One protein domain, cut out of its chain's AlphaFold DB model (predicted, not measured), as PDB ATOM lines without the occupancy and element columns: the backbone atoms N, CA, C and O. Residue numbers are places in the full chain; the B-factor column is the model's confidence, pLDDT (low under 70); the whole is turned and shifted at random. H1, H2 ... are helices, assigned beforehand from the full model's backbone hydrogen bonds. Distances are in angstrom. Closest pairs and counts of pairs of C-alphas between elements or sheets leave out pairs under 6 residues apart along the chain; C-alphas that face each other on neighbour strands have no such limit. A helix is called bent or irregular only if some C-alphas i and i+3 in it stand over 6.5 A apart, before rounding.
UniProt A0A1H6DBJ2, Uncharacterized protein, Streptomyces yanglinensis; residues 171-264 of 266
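What this domain is: This is residues 171 to 264 of the 266 residues of an uncharacterized protein of Streptomyces yanglinensis (UniProt A0A1H6DBJ2). One long helix, H2, is the spine of this flat, loose model: H1 lies side by side with its earlier part, and H3 folds back from near its far end, so that H2 and H3 make a V. A long loop, residues 191 to 206, runs back from the end of H1 to the start of H2, and the two helices run the same way. The printed part has 94 residues with three named helices, in the order H1, H2, H3, and no named strand; the class is all helix. It is loose, with a radius of gyration of the C-alphas of 15.9 A, and the C-alphas span 54 by 31 by 16 A.

How they stand to each other: Along the printed part, H1, residues 174 to 190, comes first, and it touches H2, residues 207 to 236. The closest C-alphas of the two are those of Ser 188 and Gly 222, 4.1 A apart, and 64 pairs of C-alphas lie within 8 A. H1 and H2 run the same way at a shallow tilt of 28 degrees, with their centres 8.2 A apart. H3, residues 244 to 263, touches H2, which meets it with residues 227 to 235 alone. The closest C-alphas there are those of Ala 231 and Ala 247, 4.7 A apart. H2 and H3 run opposite ways at a steep tilt of 49 degrees, with their centres 13.9 A apart. H1 and H3 are apart. In H1, H2 and H3 every pair of backbone O of residue i and N of residue i+4 is within hydrogen-bond range.

Where its parts are: H1 has 17 residues, from C-alpha 174 at (33.850, 156.146, 107.926) to C-alpha 190, a length of 24.7 A. H2 has 30 residues and is the longest helix; it begins at C-alpha 207 at (25.808, 152.666, 107.967) and measures 42.0 A to C-alpha 236. H3 has 20 residues and measures 28.9 A, ending at C-alpha 263 at (21.158, 140.693, 83.768). No helix is bent.

The domain as a whole: The two C-alphas farthest apart are those of Pro 205 and Arg 240, 54.6 A. The first and last printed C-alphas, of Glu 171 and Gly 264, are 34.2 A apart. The printed part has no cut. The link from H1 to H2, 16 residues, is long, and the link from H2 to H3, 7 residues, is short. The mean pLDDT of the printed part is 75.7, and 24 residues are under 70: residues 193 to 208, 238 to 240 and 260 to 264.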
ATOM      1  N   GLU A 171      30.147 161.986 103.230       80.81
ATOM      2  CA  GLU A 171      31.554 161.939 102.830       80.81
ATOM      3  C   GLU A 171      32.512 161.937 104.029       80.81
ATOM      4  O   GLU A 171      33.591 161.354 103.945       80.81
ATOM      5  N   ASP A 172      32.074 162.512 105.152       82.81
ATOM      6  CA  ASP A 172      32.830 162.575 106.406       82.81
ATOM      7  C   ASP A 172      32.656 161.305 107.261       82.81
ATOM      8  O   ASP A 172      33.332 161.130 108.274       82.81
ATOM      9  N   GLN A 173      31.739 160.403 106.887       80.75
ATOM     10  CA  GLN A 173      31.459 159.187 107.650       80.75
ATOM     11  C   GLN A 173      32.416 158.048 107.256       80.75
ATOM     12  O   GLN A 173      32.585 157.766 106.065       80.75
ATOM     13  N   PRO A 174      32.953 157.272 108.217       80.56
ATOM     14  CA  PRO A 174      33.850 156.146 107.926       80.56
ATOM     15  C   PRO A 174      33.249 155.099 106.974       80.56
ATOM     16  O   PRO A 174      33.937 154.556 106.107       80.56
ATOM     17  N   ALA A 175      31.940 154.848 107.095       76.81
ATOM     18  CA  ALA A 175      31.217 153.897 106.251       76.81
ATOM     19  C   ALA A 175      31.191 154.315 104.771       76.81
ATOM     20  O   ALA A 175      31.233 153.452 103.895       76.81
ATOM     21  N   TYR A 176      31.158 155.622 104.482       83.50
ATOM     22  CA  TYR A 176      31.226 156.127 103.113       83.50
ATOM     23  C   TYR A 176      32.587 155.840 102.491       83.50
ATOM     24  O   TYR A 176      32.647 155.253 101.414       83.50
ATOM     25  N   ALA A 177      33.675 156.215 103.173       83.62
ATOM     26  CA  ALA A 177      35.029 156.084 102.640       83.62
ATOM     27  C   ALA A 177      35.381 154.618 102.337       83.62
ATOM     28  O   ALA A 177      35.879 154.307 101.251       83.62
ATOM     29  N   ALA A 178      35.045 153.706 103.256       82.31
ATOM     30  CA  ALA A 178      35.250 152.273 103.065       82.31
ATOM     31  C   ALA A 178      34.433 151.729 101.879       82.31
ATOM     32  O   ALA A 178      34.967 151.016 101.024       82.31
ATOM     33  N   ALA A 179      33.152 152.103 101.787       81.62
ATOM     34  CA  ALA A 179      32.274 151.655 100.711       81.62
ATOM     35  C   ALA A 179      32.688 152.209  99.344       81.62
ATOM     36  O   ALA A 179      32.711 151.474  98.356       81.62
ATOM     37  N   PHE A 180      33.067 153.487  99.298       86.50
ATOM     38  CA  PHE A 180      33.569 154.152  98.104       86.50
ATOM     39  C   PHE A 180      34.835 153.476  97.589       86.50
ATOM     40  O   PHE A 180      34.890 153.110  96.418       86.50
ATOM     41  N   ALA A 181      35.828 153.242  98.453       86.94
ATOM     42  CA  ALA A 181      37.077 152.598  98.061       86.94
ATOM     43  C   ALA A 181      36.859 151.158  97.561       86.94
ATOM     44  O   ALA A 181      37.416 150.775  96.527       86.94
ATOM     45  N   LYS A 182      36.013 150.374  98.247       83.50
ATOM     46  CA  LYS A 182      35.691 148.991  97.855       83.50
ATOM     47  C   LYS A 182      34.978 148.952  96.495       83.50
ATOM     48  O   LYS A 182      35.392 148.196  95.614       83.50
ATOM     49  N   ALA A 183      33.979 149.814  96.289       81.75
ATOM     50  CA  ALA A 183      33.244 149.902  95.027       81.75
ATOM     51  C   ALA A 183      34.078 150.442  93.862       81.75
ATOM     52  O   ALA A 183      34.014 149.895  92.760       81.75
ATOM     53  N   LEU A 184      34.906 151.454  94.122       87.38
ATOM     54  CA  LEU A 184      35.865 151.996  93.166       87.38
ATOM     55  C   LEU A 184      36.821 150.913  92.670       87.38
ATOM     56  O   LEU A 184      37.001 150.757  91.464       87.38
ATOM     57  N   ASN A 185      37.412 150.151  93.592       86.12
ATOM     58  CA  ASN A 185      38.372 149.106  93.254       86.12
ATOM     59  C   ASN A 185      37.721 148.022  92.383       86.12
ATOM     60  O   ASN A 185      38.211 147.762  91.284       86.12
ATOM     61  N   ALA A 186      36.580 147.472  92.808       81.12
ATOM     62  CA  ALA A 186      35.873 146.450  92.036       81.12
ATOM     63  C   ALA A 186      35.475 146.943  90.641       81.12
ATOM     64  O   ALA A 186      35.938 146.381  89.649       81.12
ATOM     65  N   ALA A 187      34.721 148.045  90.545       84.12
ATOM     66  CA  ALA A 187      34.263 148.555  89.255       84.12
ATOM     67  C   ALA A 187      35.421 148.969  88.335       84.12
ATOM     68  O   ALA A 187      35.307 148.823  87.123       84.12
ATOM     69  N   SER A 188      36.553 149.432  88.878       86.81
ATOM     70  CA  SER A 188      37.734 149.754  88.063       86.81
ATOM     71  C   SER A 188      38.400 148.535  87.417       86.81
ATOM     72  O   SER A 188      39.046 148.686  86.381       86.81
ATOM     73  N   ARG A 189      38.238 147.337  87.998       83.38
ATOM     74  CA  ARG A 189      38.805 146.080  87.487       83.38
ATOM     75  C   ARG A 189      37.852 145.362  86.536       83.38
ATOM     76  O   ARG A 189      38.274 144.920  85.473       83.38
ATOM     77  N   SER A 190      36.582 145.250  86.911       78.81
ATOM     78  CA  SER A 190      35.583 144.435  86.200       78.81
ATOM     79  C   SER A 190      34.605 145.241  85.345       78.81
ATOM     80  O   SER A 190      33.868 144.652  84.563       78.81
ATOM     81  N   GLY A 191      34.544 146.565  85.508       77.94
ATOM     82  CA  GLY A 191      33.485 147.398  84.931       77.94
ATOM     83  C   GLY A 191      32.154 147.315  85.690       77.94
ATOM     84  O   GLY A 191      31.230 148.053  85.356       77.94
ATOM     85  N   ASP A 192      32.063 146.476  86.730       74.31
ATOM     86  CA  ASP A 192      30.858 146.276  87.539       74.31
ATOM     87  C   ASP A 192      31.188 146.190  89.040       74.31
ATOM     88  O   ASP A 192      32.030 145.402  89.468       74.31
ATOM     89  N   SER A 193      30.501 146.987  89.856       62.06
ATOM     90  CA  SER A 193      30.585 146.942  91.321       62.06
ATOM     91  C   SER A 193      29.604 145.951  91.963       62.06
ATOM     92  O   SER A 193      29.668 145.752  93.173       62.06
ATOM     93  N   ARG A 194      28.684 145.332  91.206       62.38
ATOM     94  CA  ARG A 194      27.690 144.368  91.721       62.38
ATOM     95  C   ARG A 194      28.290 143.015  92.104       62.38
ATOM     96  O   ARG A 194      27.687 142.300  92.891       62.38
ATOM     97  N   SER A 195      29.486 142.684  91.612       53.59
ATOM     98  CA  SER A 195      30.225 141.474  92.009       53.59
ATOM     99  C   SER A 195      30.803 141.544  93.429       53.59
ATOM    100  O   SER A 195      31.421 140.589  93.896       53.59
ATOM    101  N   LEU A 196      30.624 142.668  94.128       57.09
ATOM    102  CA  LEU A 196      31.049 142.825  95.510       57.09
ATOM    103  C   LEU A 196      30.173 141.988  96.437       57.09
ATOM    104  O   LEU A 196      29.055 142.378  96.772       57.09
ATOM    105  N   GLN A 197      30.738 140.895  96.942       55.59
ATOM    106  CA  GLN A 197      30.304 140.364  98.225       55.59
ATOM    107  C   GLN A 197      30.711 141.377  99.302       55.59
ATOM    108  O   GLN A 197      31.890 141.657  99.562       55.59
ATOM    109  N   TRP A 198      29.706 142.032  99.868       58.56
ATOM    110  CA  TRP A 198      29.876 142.780 101.096       58.56
ATOM    111  C   TRP A 198      29.954 141.737 102.201       58.56
ATOM    112  O   TRP A 198      28.925 141.203 102.591       58.56
ATOM    113  N   ASP A 199      31.164 141.409 102.662       48.88
ATOM    114  CA  ASP A 199      31.311 140.718 103.943       48.88
ATOM    115  C   ASP A 199      30.500 141.516 104.962       48.88
ATOM    116  O   ASP A 199      30.638 142.746 105.007       48.88
ATOM    117  N   ASP A 200      29.611 140.838 105.691       42.12
ATOM    118  CA  ASP A 200      28.726 141.414 106.704       42.12
ATOM    119  C   ASP A 200      29.567 142.015 107.847       42.12
ATOM    120  O   ASP A 200      29.697 141.467 108.938       42.12
ATOM    121  N   GLY A 201      30.189 143.161 107.582       42.47
ATOM    122  CA  GLY A 201      30.821 143.995 108.585       42.47
ATOM    123  C   GLY A 201      29.766 144.534 109.553       42.47
ATOM    124  O   GLY A 201      28.572 144.554 109.228       42.47
ATOM    125  N   PRO A 202      30.185 144.977 110.752       38.88
ATOM    126  CA  PRO A 202      29.267 145.373 111.809       38.88
ATOM    127  C   PRO A 202      28.256 146.392 111.280       38.88
ATOM    128  O   PRO A 202      28.620 147.467 110.797       38.88
ATOM    129  N   ARG A 203      26.970 146.026 111.355       44.84
ATOM    130  CA  ARG A 203      25.832 146.872 110.983       44.84
ATOM    131  C   ARG A 203      25.743 148.040 111.965       44.84
ATOM    132  O   ARG A 203      24.968 148.004 112.916       44.84
ATOM    133  N   LEU A 204      26.568 149.065 111.760       43.88
ATOM    134  CA  LEU A 204      26.499 150.293 112.542       43.88
ATOM    135  C   LEU A 204      25.164 151.005 112.239       43.88
ATOM    136  O   LEU A 204      24.769 151.097 111.069       43.88
ATOM    137  N   PRO A 205      24.455 151.533 113.249       39.94
ATOM    138  CA  PRO A 205      23.280 152.370 113.027       39.94
ATOM    139  C   PRO A 205      23.665 153.574 112.150       39.94
ATOM    140  O   PRO A 205      24.597 154.303 112.469       39.94
ATOM    141  N   GLY A 206      22.997 153.759 111.007       47.38
ATOM    142  CA  GLY A 206      23.339 154.801 110.022       47.38
ATOM    143  C   GLY A 206      24.318 154.379 108.919       47.38
ATOM    144  O   GLY A 206      24.441 155.100 107.929       47.38
ATOM    145  N   ALA A 207      24.932 153.192 109.012       52.28
ATOM    146  CA  ALA A 207      25.808 152.666 107.967       52.28
ATOM    147  C   ALA A 207      25.082 152.490 106.633       52.28
ATOM    148  O   ALA A 207      25.672 152.767 105.599       52.28
ATOM    149  N   SER A 208      23.807 152.090 106.627       64.69
ATOM    150  CA  SER A 208      23.096 151.753 105.388       64.69
ATOM    151  C   SER A 208      23.023 152.914 104.390       64.69
ATOM    152  O   SER A 208      23.245 152.697 103.204       64.69
ATOM    153  N   CYS A 209      22.791 154.154 104.839       72.62
ATOM    154  CA  CYS A 209      22.672 155.303 103.934       72.62
ATOM    155  C   CYS A 209      24.019 155.690 103.302       72.62
ATOM    156  O   CYS A 209      24.132 155.730 102.074       72.62
ATOM    157  N   CYS A 210      25.051 155.941 104.113       78.81
ATOM    158  CA  CYS A 210      26.346 156.370 103.582       78.81
ATOM    159  C   CYS A 210      27.132 155.247 102.916       78.81
ATOM    160  O   CYS A 210      27.869 155.517 101.972       78.81
ATOM    161  N   LEU A 211      26.942 153.995 103.339       76.19
ATOM    162  CA  LEU A 211      27.477 152.833 102.635       76.19
ATOM    163  C   LEU A 211      26.860 152.734 101.239       76.19
ATOM    164  O   LEU A 211      27.593 152.590 100.264       76.19
ATOM    165  N   SER A 212      25.535 152.883 101.109       73.62
ATOM    166  CA  SER A 212      24.874 152.894  99.798       73.62
ATOM    167  C   SER A 212      25.339 154.054  98.919       73.62
ATOM    168  O   SER A 212      25.613 153.843  97.734       73.62
ATOM    169  N   LEU A 213      25.466 155.265  99.475       79.62
ATOM    170  CA  LEU A 213      25.959 156.421  98.722       79.62
ATOM    171  C   LEU A 213      27.416 156.224  98.279       79.62
ATOM    172  O   LEU A 213      27.712 156.375  97.093       79.62
ATOM    173  N   GLY A 214      28.300 155.831  99.201       81.38
ATOM    174  CA  GLY A 214      29.711 155.562  98.926       81.38
ATOM    175  C   GLY A 214      29.885 154.468  97.879       81.38
ATOM    176  O   GLY A 214      30.591 154.672  96.897       81.38
ATOM    177  N   SER A 215      29.159 153.355  98.010       79.19
ATOM    178  CA  SER A 215      29.140 152.269  97.024       79.19
ATOM    179  C   SER A 215      28.703 152.753  95.636       79.19
ATOM    180  O   SER A 215      29.364 152.479  94.635       79.19
ATOM    181  N   THR A 216      27.634 153.550  95.566       78.31
ATOM    182  CA  THR A 216      27.111 154.068  94.294       78.31
ATOM    183  C   THR A 216      28.103 155.009  93.612       78.31
ATOM    184  O   THR A 216      28.360 154.881  92.413       78.31
ATOM    185  N   LEU A 217      28.658 155.973  94.353       84.56
ATOM    186  CA  LEU A 217      29.603 156.945  93.802       84.56
ATOM    187  C   LEU A 217      30.945 156.293  93.457       84.56
ATOM    188  O   LEU A 217      31.477 156.546  92.376       84.56
ATOM    189  N   GLY A 218      31.441 155.396  94.311       83.25
ATOM    190  CA  GLY A 218      32.646 154.611  94.059       83.25
ATOM    191  C   GLY A 218      32.495 153.728  92.822       83.25
ATOM    192  O   GLY A 218      33.370 153.730  91.962       83.25
ATOM    193  N   GLY A 219      31.352 153.056  92.663       83.19
ATOM    194  CA  GLY A 219      31.049 152.246  91.482       83.19
ATOM    195  C   GLY A 219      31.016 153.065  90.189       83.19
ATOM    196  O   GLY A 219      31.606 152.659  89.188       83.19
ATOM    197  N   ARG A 220      30.404 154.260  90.201       84.94
ATOM    198  CA  ARG A 220      30.397 155.169  89.036       84.94
ATOM    199  C   ARG A 220      31.802 155.621  88.648       84.94
ATOM    200  O   ARG A 220      32.156 155.576  87.470       84.94
ATOM    201  N   GLU A 221      32.593 156.039  89.630       89.69
ATOM    202  CA  GLU A 221      33.967 156.485  89.405       89.69
ATOM    203  C   GLU A 221      34.866 155.326  88.943       89.69
ATOM    204  O   GLU A 221      35.648 155.479  88.006       89.69
ATOM    205  N   GLY A 222      34.703 154.128  89.509       88.25
ATOM    206  CA  GLY A 222      35.408 152.928  89.058       88.25
ATOM    207  C   GLY A 222      35.047 152.537  87.632       88.25
ATOM    208  O   GLY A 222      35.942 152.295  86.825       88.25
ATOM    209  N   LYS A 223      33.761 152.588  87.272       87.38
ATOM    210  CA  LYS A 223      33.295 152.337  85.902       87.38
ATOM    211  C   LYS A 223      33.882 153.343  84.907       87.38
ATOM    212  O   LYS A 223      34.270 152.965  83.800       87.38
ATOM    213  N   ARG A 224      34.016 154.616  85.303       89.62
ATOM    214  CA  ARG A 224      34.704 155.642  84.501       89.62
ATOM    215  C   ARG A 224      36.172 155.275  84.267       89.62
ATOM    216  O   ARG A 224      36.614 155.287  83.120       89.62
ATOM    217  N   ARG A 225      36.903 154.886  85.318       92.06
ATOM    218  CA  ARG A 225      38.309 154.450  85.210       92.06
ATOM    219  C   ARG A 225      38.467 153.206  84.345       92.06
ATOM    220  O   ARG A 225      39.383 153.146  83.532       92.06
ATOM    221  N   TRP A 226      37.561 152.241  84.477       91.62
ATOM    222  CA  TRP A 226      37.552 151.049  83.635       91.62
ATOM    223  C   TRP A 226      37.406 151.416  82.156       91.62
ATOM    224  O   TRP A 226      38.199 150.968  81.333       91.62
ATOM    225  N   LEU A 227      36.461 152.302  81.817       90.00
ATOM    226  CA  LEU A 227      36.269 152.780  80.444       90.00
ATOM    227  C   LEU A 227      37.509 153.491  79.893       90.00
ATOM    228  O   LEU A 227      37.855 153.305  78.728       90.00
ATOM    229  N   GLU A 228      38.174 154.305  80.711       90.06
ATOM    230  CA  GLU A 228      39.400 155.013  80.328       90.06
ATOM    231  C   GLU A 228      40.562 154.048  80.077       90.06
ATOM    232  O   GLU A 228      41.201 154.127  79.024       90.06
ATOM    233  N   ASN A 229      40.780 153.096  80.986       90.38
ATOM    234  CA  ASN A 229      41.799 152.057  80.846       90.38
ATOM    235  C   ASN A 229      41.525 151.181  79.622       90.38
ATOM    236  O   ASN A 229      42.412 150.977  78.794       90.38
ATOM    237  N   ARG A 230      40.276 150.738  79.444       90.31
ATOM    238  CA  ARG A 230      39.885 149.882  78.327       90.31
ATOM    239  C   ARG A 230      40.004 150.591  76.983       90.31
ATOM    240  O   ARG A 230      40.516 150.021  76.023       90.31
ATOM    241  N   ALA A 231      39.604 151.861  76.908       89.00
ATOM    242  CA  ALA A 231      39.821 152.667  75.710       89.00
ATOM    243  C   ALA A 231      41.323 152.835  75.411       89.00
ATOM    244  O   ALA A 231      41.730 152.773  74.251       89.00
ATOM    245  N   ALA A 232      42.166 153.017  76.433       89.06
ATOM    246  CA  ALA A 232      43.614 153.077  76.253       89.06
ATOM    247  C   ALA A 232      44.200 151.742  75.753       89.06
ATOM    248  O   ALA A 232      45.056 151.758  74.869       89.06
ATOM    249  N   GLU A 233      43.721 150.600  76.252       88.88
ATOM    250  CA  GLU A 233      44.095 149.264  75.766       88.88
ATOM    251  C   GLU A 233      43.724 149.062  74.295       88.88
ATOM    252  O   GLU A 233      44.580 148.688  73.493       88.88
ATOM    253  N   ILE A 234      42.483 149.383  73.918       86.81
ATOM    254  CA  ILE A 234      41.995 149.288  72.532       86.81
ATOM    255  C   ILE A 234      42.875 150.130  71.597       86.81
ATOM    256  O   ILE A 234      43.265 149.676  70.521       86.81
ATOM    257  N   ARG A 235      43.272 151.335  72.027       86.25
ATOM    258  CA  ARG A 235      44.186 152.198  71.257       86.25
ATOM    259  C   ARG A 235      45.596 151.635  71.110       86.25
ATOM    260  O   ARG A 235      46.264 151.959  70.129       86.25
ATOM    261  N   ARG A 236      46.072 150.844  72.076       84.12
ATOM    262  CA  ARG A 236      47.391 150.188  72.037       84.12
ATOM    263  C   ARG A 236      47.403 148.928  71.159       84.12
ATOM    264  O   ARG A 236      48.481 148.390  70.913       84.12
ATOM    265  N   GLY A 237      46.246 148.472  70.669       77.31
ATOM    266  CA  GLY A 237      46.125 147.336  69.753       77.31
ATOM    267  C   GLY A 237      46.941 147.501  68.460       77.31
ATOM    268  O   GLY A 237      47.113 148.605  67.943       77.31
ATOM    269  N   ARG A 238      47.472 146.385  67.934       58.09
ATOM    270  CA  ARG A 238      48.450 146.375  66.825       58.09
ATOM    271  C   ARG A 238      47.870 146.656  65.429       58.09
ATOM    272  O   ARG A 238      48.637 147.020  64.547       58.09
ATOM    273  N   PHE A 239      46.559 146.531  65.212       55.44
ATOM    274  CA  PHE A 239      45.929 146.704  63.893       55.44
ATOM    275  C   PHE A 239      44.969 147.897  63.881       55.44
ATOM    276  O   PHE A 239      44.036 147.921  64.674       55.44
ATOM    277  N   ARG A 240      45.210 148.863  62.971       63.53
ATOM    278  CA  ARG A 240      44.455 150.124  62.781       63.53
ATOM    279  C   ARG A 240      44.162 150.857  64.092       63.53
ATOM    280  O   ARG A 240      43.135 150.621  64.710       63.53
ATOM    281  N   ARG A 241      45.038 151.787  64.490       71.81
ATOM    282  CA  ARG A 241      44.867 152.574  65.724       71.81
ATOM    283  C   ARG A 241      43.554 153.373  65.673       71.81
ATOM    284  O   ARG A 241      43.491 154.341  64.914       71.81
ATOM    285  N   PRO A 242      42.530 153.006  66.462       79.50
ATOM    286  CA  PRO A 242      41.287 153.762  66.495       79.50
ATOM    287  C   PRO A 242      41.526 155.146  67.106       79.50
ATOM    288  O   PRO A 242      42.431 155.342  67.931       79.50
ATOM    289  N   THR A 243      40.697 156.119  66.722       86.94
ATOM    290  CA  THR A 243      40.692 157.434  67.377       86.94
ATOM    291  C   THR A 243      40.292 157.296  68.852       86.94
ATOM    292  O   THR A 243      39.745 156.277  69.284       86.94
ATOM    293  N   ILE A 244      40.552 158.332  69.660       85.31
ATOM    294  CA  ILE A 244      40.155 158.350  71.082       85.31
ATOM    295  C   ILE A 244      38.651 158.111  71.235       85.31
ATOM    296  O   ILE A 244      38.223 157.369  72.120       85.31
ATOM    297  N   GLU A 245      37.858 158.719  70.361       85.88
ATOM    298  CA  GLU A 245      36.405 158.603  70.371       85.88
ATOM    299  C   GLU A 245      35.944 157.200  69.983       85.88
ATOM    300  O   GLU A 245      35.113 156.624  70.685       85.88
ATOM    301  N   GLN A 246      36.542 156.606  68.945       86.50
ATOM    302  CA  GLN A 246      36.247 155.233  68.521       86.50
ATOM    303  C   GLN A 246      36.575 154.218  69.621       86.50
ATOM    304  O   GLN A 246      35.763 153.346  69.920       86.50
ATOM    305  N   ALA A 247      37.722 154.366  70.289       85.38
ATOM    306  CA  ALA A 247      38.115 153.477  71.378       85.38
ATOM    307  C   ALA A 247      37.201 153.606  72.608       85.38
ATOM    308  O   ALA A 247      36.843 152.604  73.225       85.38
ATOM    309  N   ARG A 248      36.770 154.830  72.949       87.94
ATOM    310  CA  ARG A 248      35.782 155.064  74.016       87.94
ATOM    311  C   ARG A 248      34.415 154.482  73.664       87.94
ATOM    312  O   ARG A 248      33.770 153.894  74.529       87.94
ATOM    313  N   ALA A 249      33.969 154.637  72.418       86.12
ATOM    314  CA  ALA A 249      32.716 154.057  71.946       86.12
ATOM    315  C   ALA A 249      32.757 152.524  72.010       86.12
ATOM    316  O   ALA A 249      31.834 151.910  72.540       86.12
ATOM    317  N   GLN A 250      33.858 151.911  71.571       87.88
ATOM    318  CA  GLN A 250      34.043 150.466  71.655       87.88
ATOM    319  C   GLN A 250      34.085 149.970  73.108       87.88
ATOM    320  O   GLN A 250      33.375 149.023  73.437       87.88
ATOM    321  N   ALA A 251      34.820 150.644  74.000       86.81
ATOM    322  CA  ALA A 251      34.839 150.307  75.426       86.81
ATOM    323  C   ALA A 251      33.433 150.368  76.058       86.81
ATOM    324  O   ALA A 251      33.065 149.487  76.833       86.81
ATOM    325  N   ARG A 252      32.609 151.362  75.690       88.31
ATOM    326  CA  ARG A 252      31.201 151.447  76.127       88.31
ATOM    327  C   ARG A 252      30.356 150.290  75.596       88.31
ATOM    328  O   ARG A 252      29.536 149.761  76.339       88.31
ATOM    329  N   THR A 253      30.555 149.885  74.344       85.00
ATOM    330  CA  THR A 253      29.850 148.739  73.748       85.00
ATOM    331  C   THR A 253      30.226 147.425  74.430       85.00
ATOM    332  O   THR A 253      29.343 146.615  74.712       85.00
ATOM    333  N   GLU A 254      31.512 147.215  74.733       85.88
ATOM    334  CA  GLU A 254      31.981 146.048  75.491       85.88
ATOM    335  C   GLU A 254      31.355 146.017  76.888       85.88
ATOM    336  O   GLU A 254      30.801 144.994  77.288       85.88
ATOM    337  N   LEU A 255      31.338 147.156  77.581       82.25
ATOM    338  CA  LEU A 255      30.710 147.287  78.892       82.25
ATOM    339  C   LEU A 255      29.211 146.978  78.859       82.25
ATOM    340  O   LEU A 255      28.739 146.156  79.634       82.25
ATOM    341  N   ALA A 256      28.473 147.552  77.908       80.12
ATOM    342  CA  ALA A 256      27.046 147.276  77.738       80.12
ATOM    343  C   ALA A 256      26.768 145.797  77.410       80.12
ATOM    344  O   ALA A 256      25.716 145.261  77.757       80.12
ATOM    345  N   ARG A 257      27.695 145.112  76.725       76.44
ATOM    346  CA  ARG A 257      27.601 143.666  76.480       76.44
ATOM    347  C   ARG A 257      27.805 142.864  77.764       76.44
ATOM    348  O   ARG A 257      27.025 141.948  78.002       76.44
ATOM    349  N   PHE A 258      28.796 143.223  78.580       73.00
ATOM    350  CA  PHE A 258      29.001 142.608  79.893       73.00
ATOM    351  C   PHE A 258      27.788 142.806  80.807       73.00
ATOM    352  O   PHE A 258      27.307 141.834  81.378       73.00
ATOM    353  N   GLU A 259      27.240 144.020  80.881       71.94
ATOM    354  CA  GLU A 259      26.081 144.323  81.730       71.94
ATOM    355  C   GLU A 259      24.837 143.516  81.327       71.94
ATOM    356  O   GLU A 259      24.212 142.904  82.188       71.94
ATOM    357  N   ARG A 260      24.544 143.400  80.023       67.25
ATOM    358  CA  ARG A 260      23.435 142.558  79.528       67.25
ATOM    359  C   ARG A 260      23.606 141.075  79.850       67.25
ATOM    360  O   ARG A 260      22.623 140.402  80.131       67.25
ATOM    361  N   ASN A 261      24.835 140.560  79.798       62.72
ATOM    362  CA  ASN A 261      25.103 139.161  80.131       62.72
ATOM    363  C   ASN A 261      24.945 138.880  81.632       62.72
ATOM    364  O   ASN A 261      24.658 137.747  82.000       62.72
ATOM    365  N   LEU A 262      25.118 139.891  82.487       59.44
ATOM    366  CA  LEU A 262      24.908 139.778  83.930       59.44
ATOM    367  C   LEU A 262      23.421 139.859  84.311       59.44
ATOM    368  O   LEU A 262      23.011 139.205  85.263       59.44
ATOM    369  N   ASP A 263      22.609 140.592  83.546       54.44
ATOM    370  CA  ASP A 263      21.158 140.693  83.768       54.44
ATOM    371  C   ASP A 263      20.377 139.453  83.270       54.44
ATOM    372  O   ASP A 263      19.217 139.271  83.626       54.44
ATOM    373  N   GLY A 264      21.000 138.582  82.464       41.00
ATOM    374  CA  GLY A 264      20.392 137.361  81.905       41.00
ATOM    375  C   GLY A 264      20.448 136.111  82.796       41.00
ATOM    376  O   GLY A 264      20.035 135.044  82.349       41.00
TER     377      GLY A 264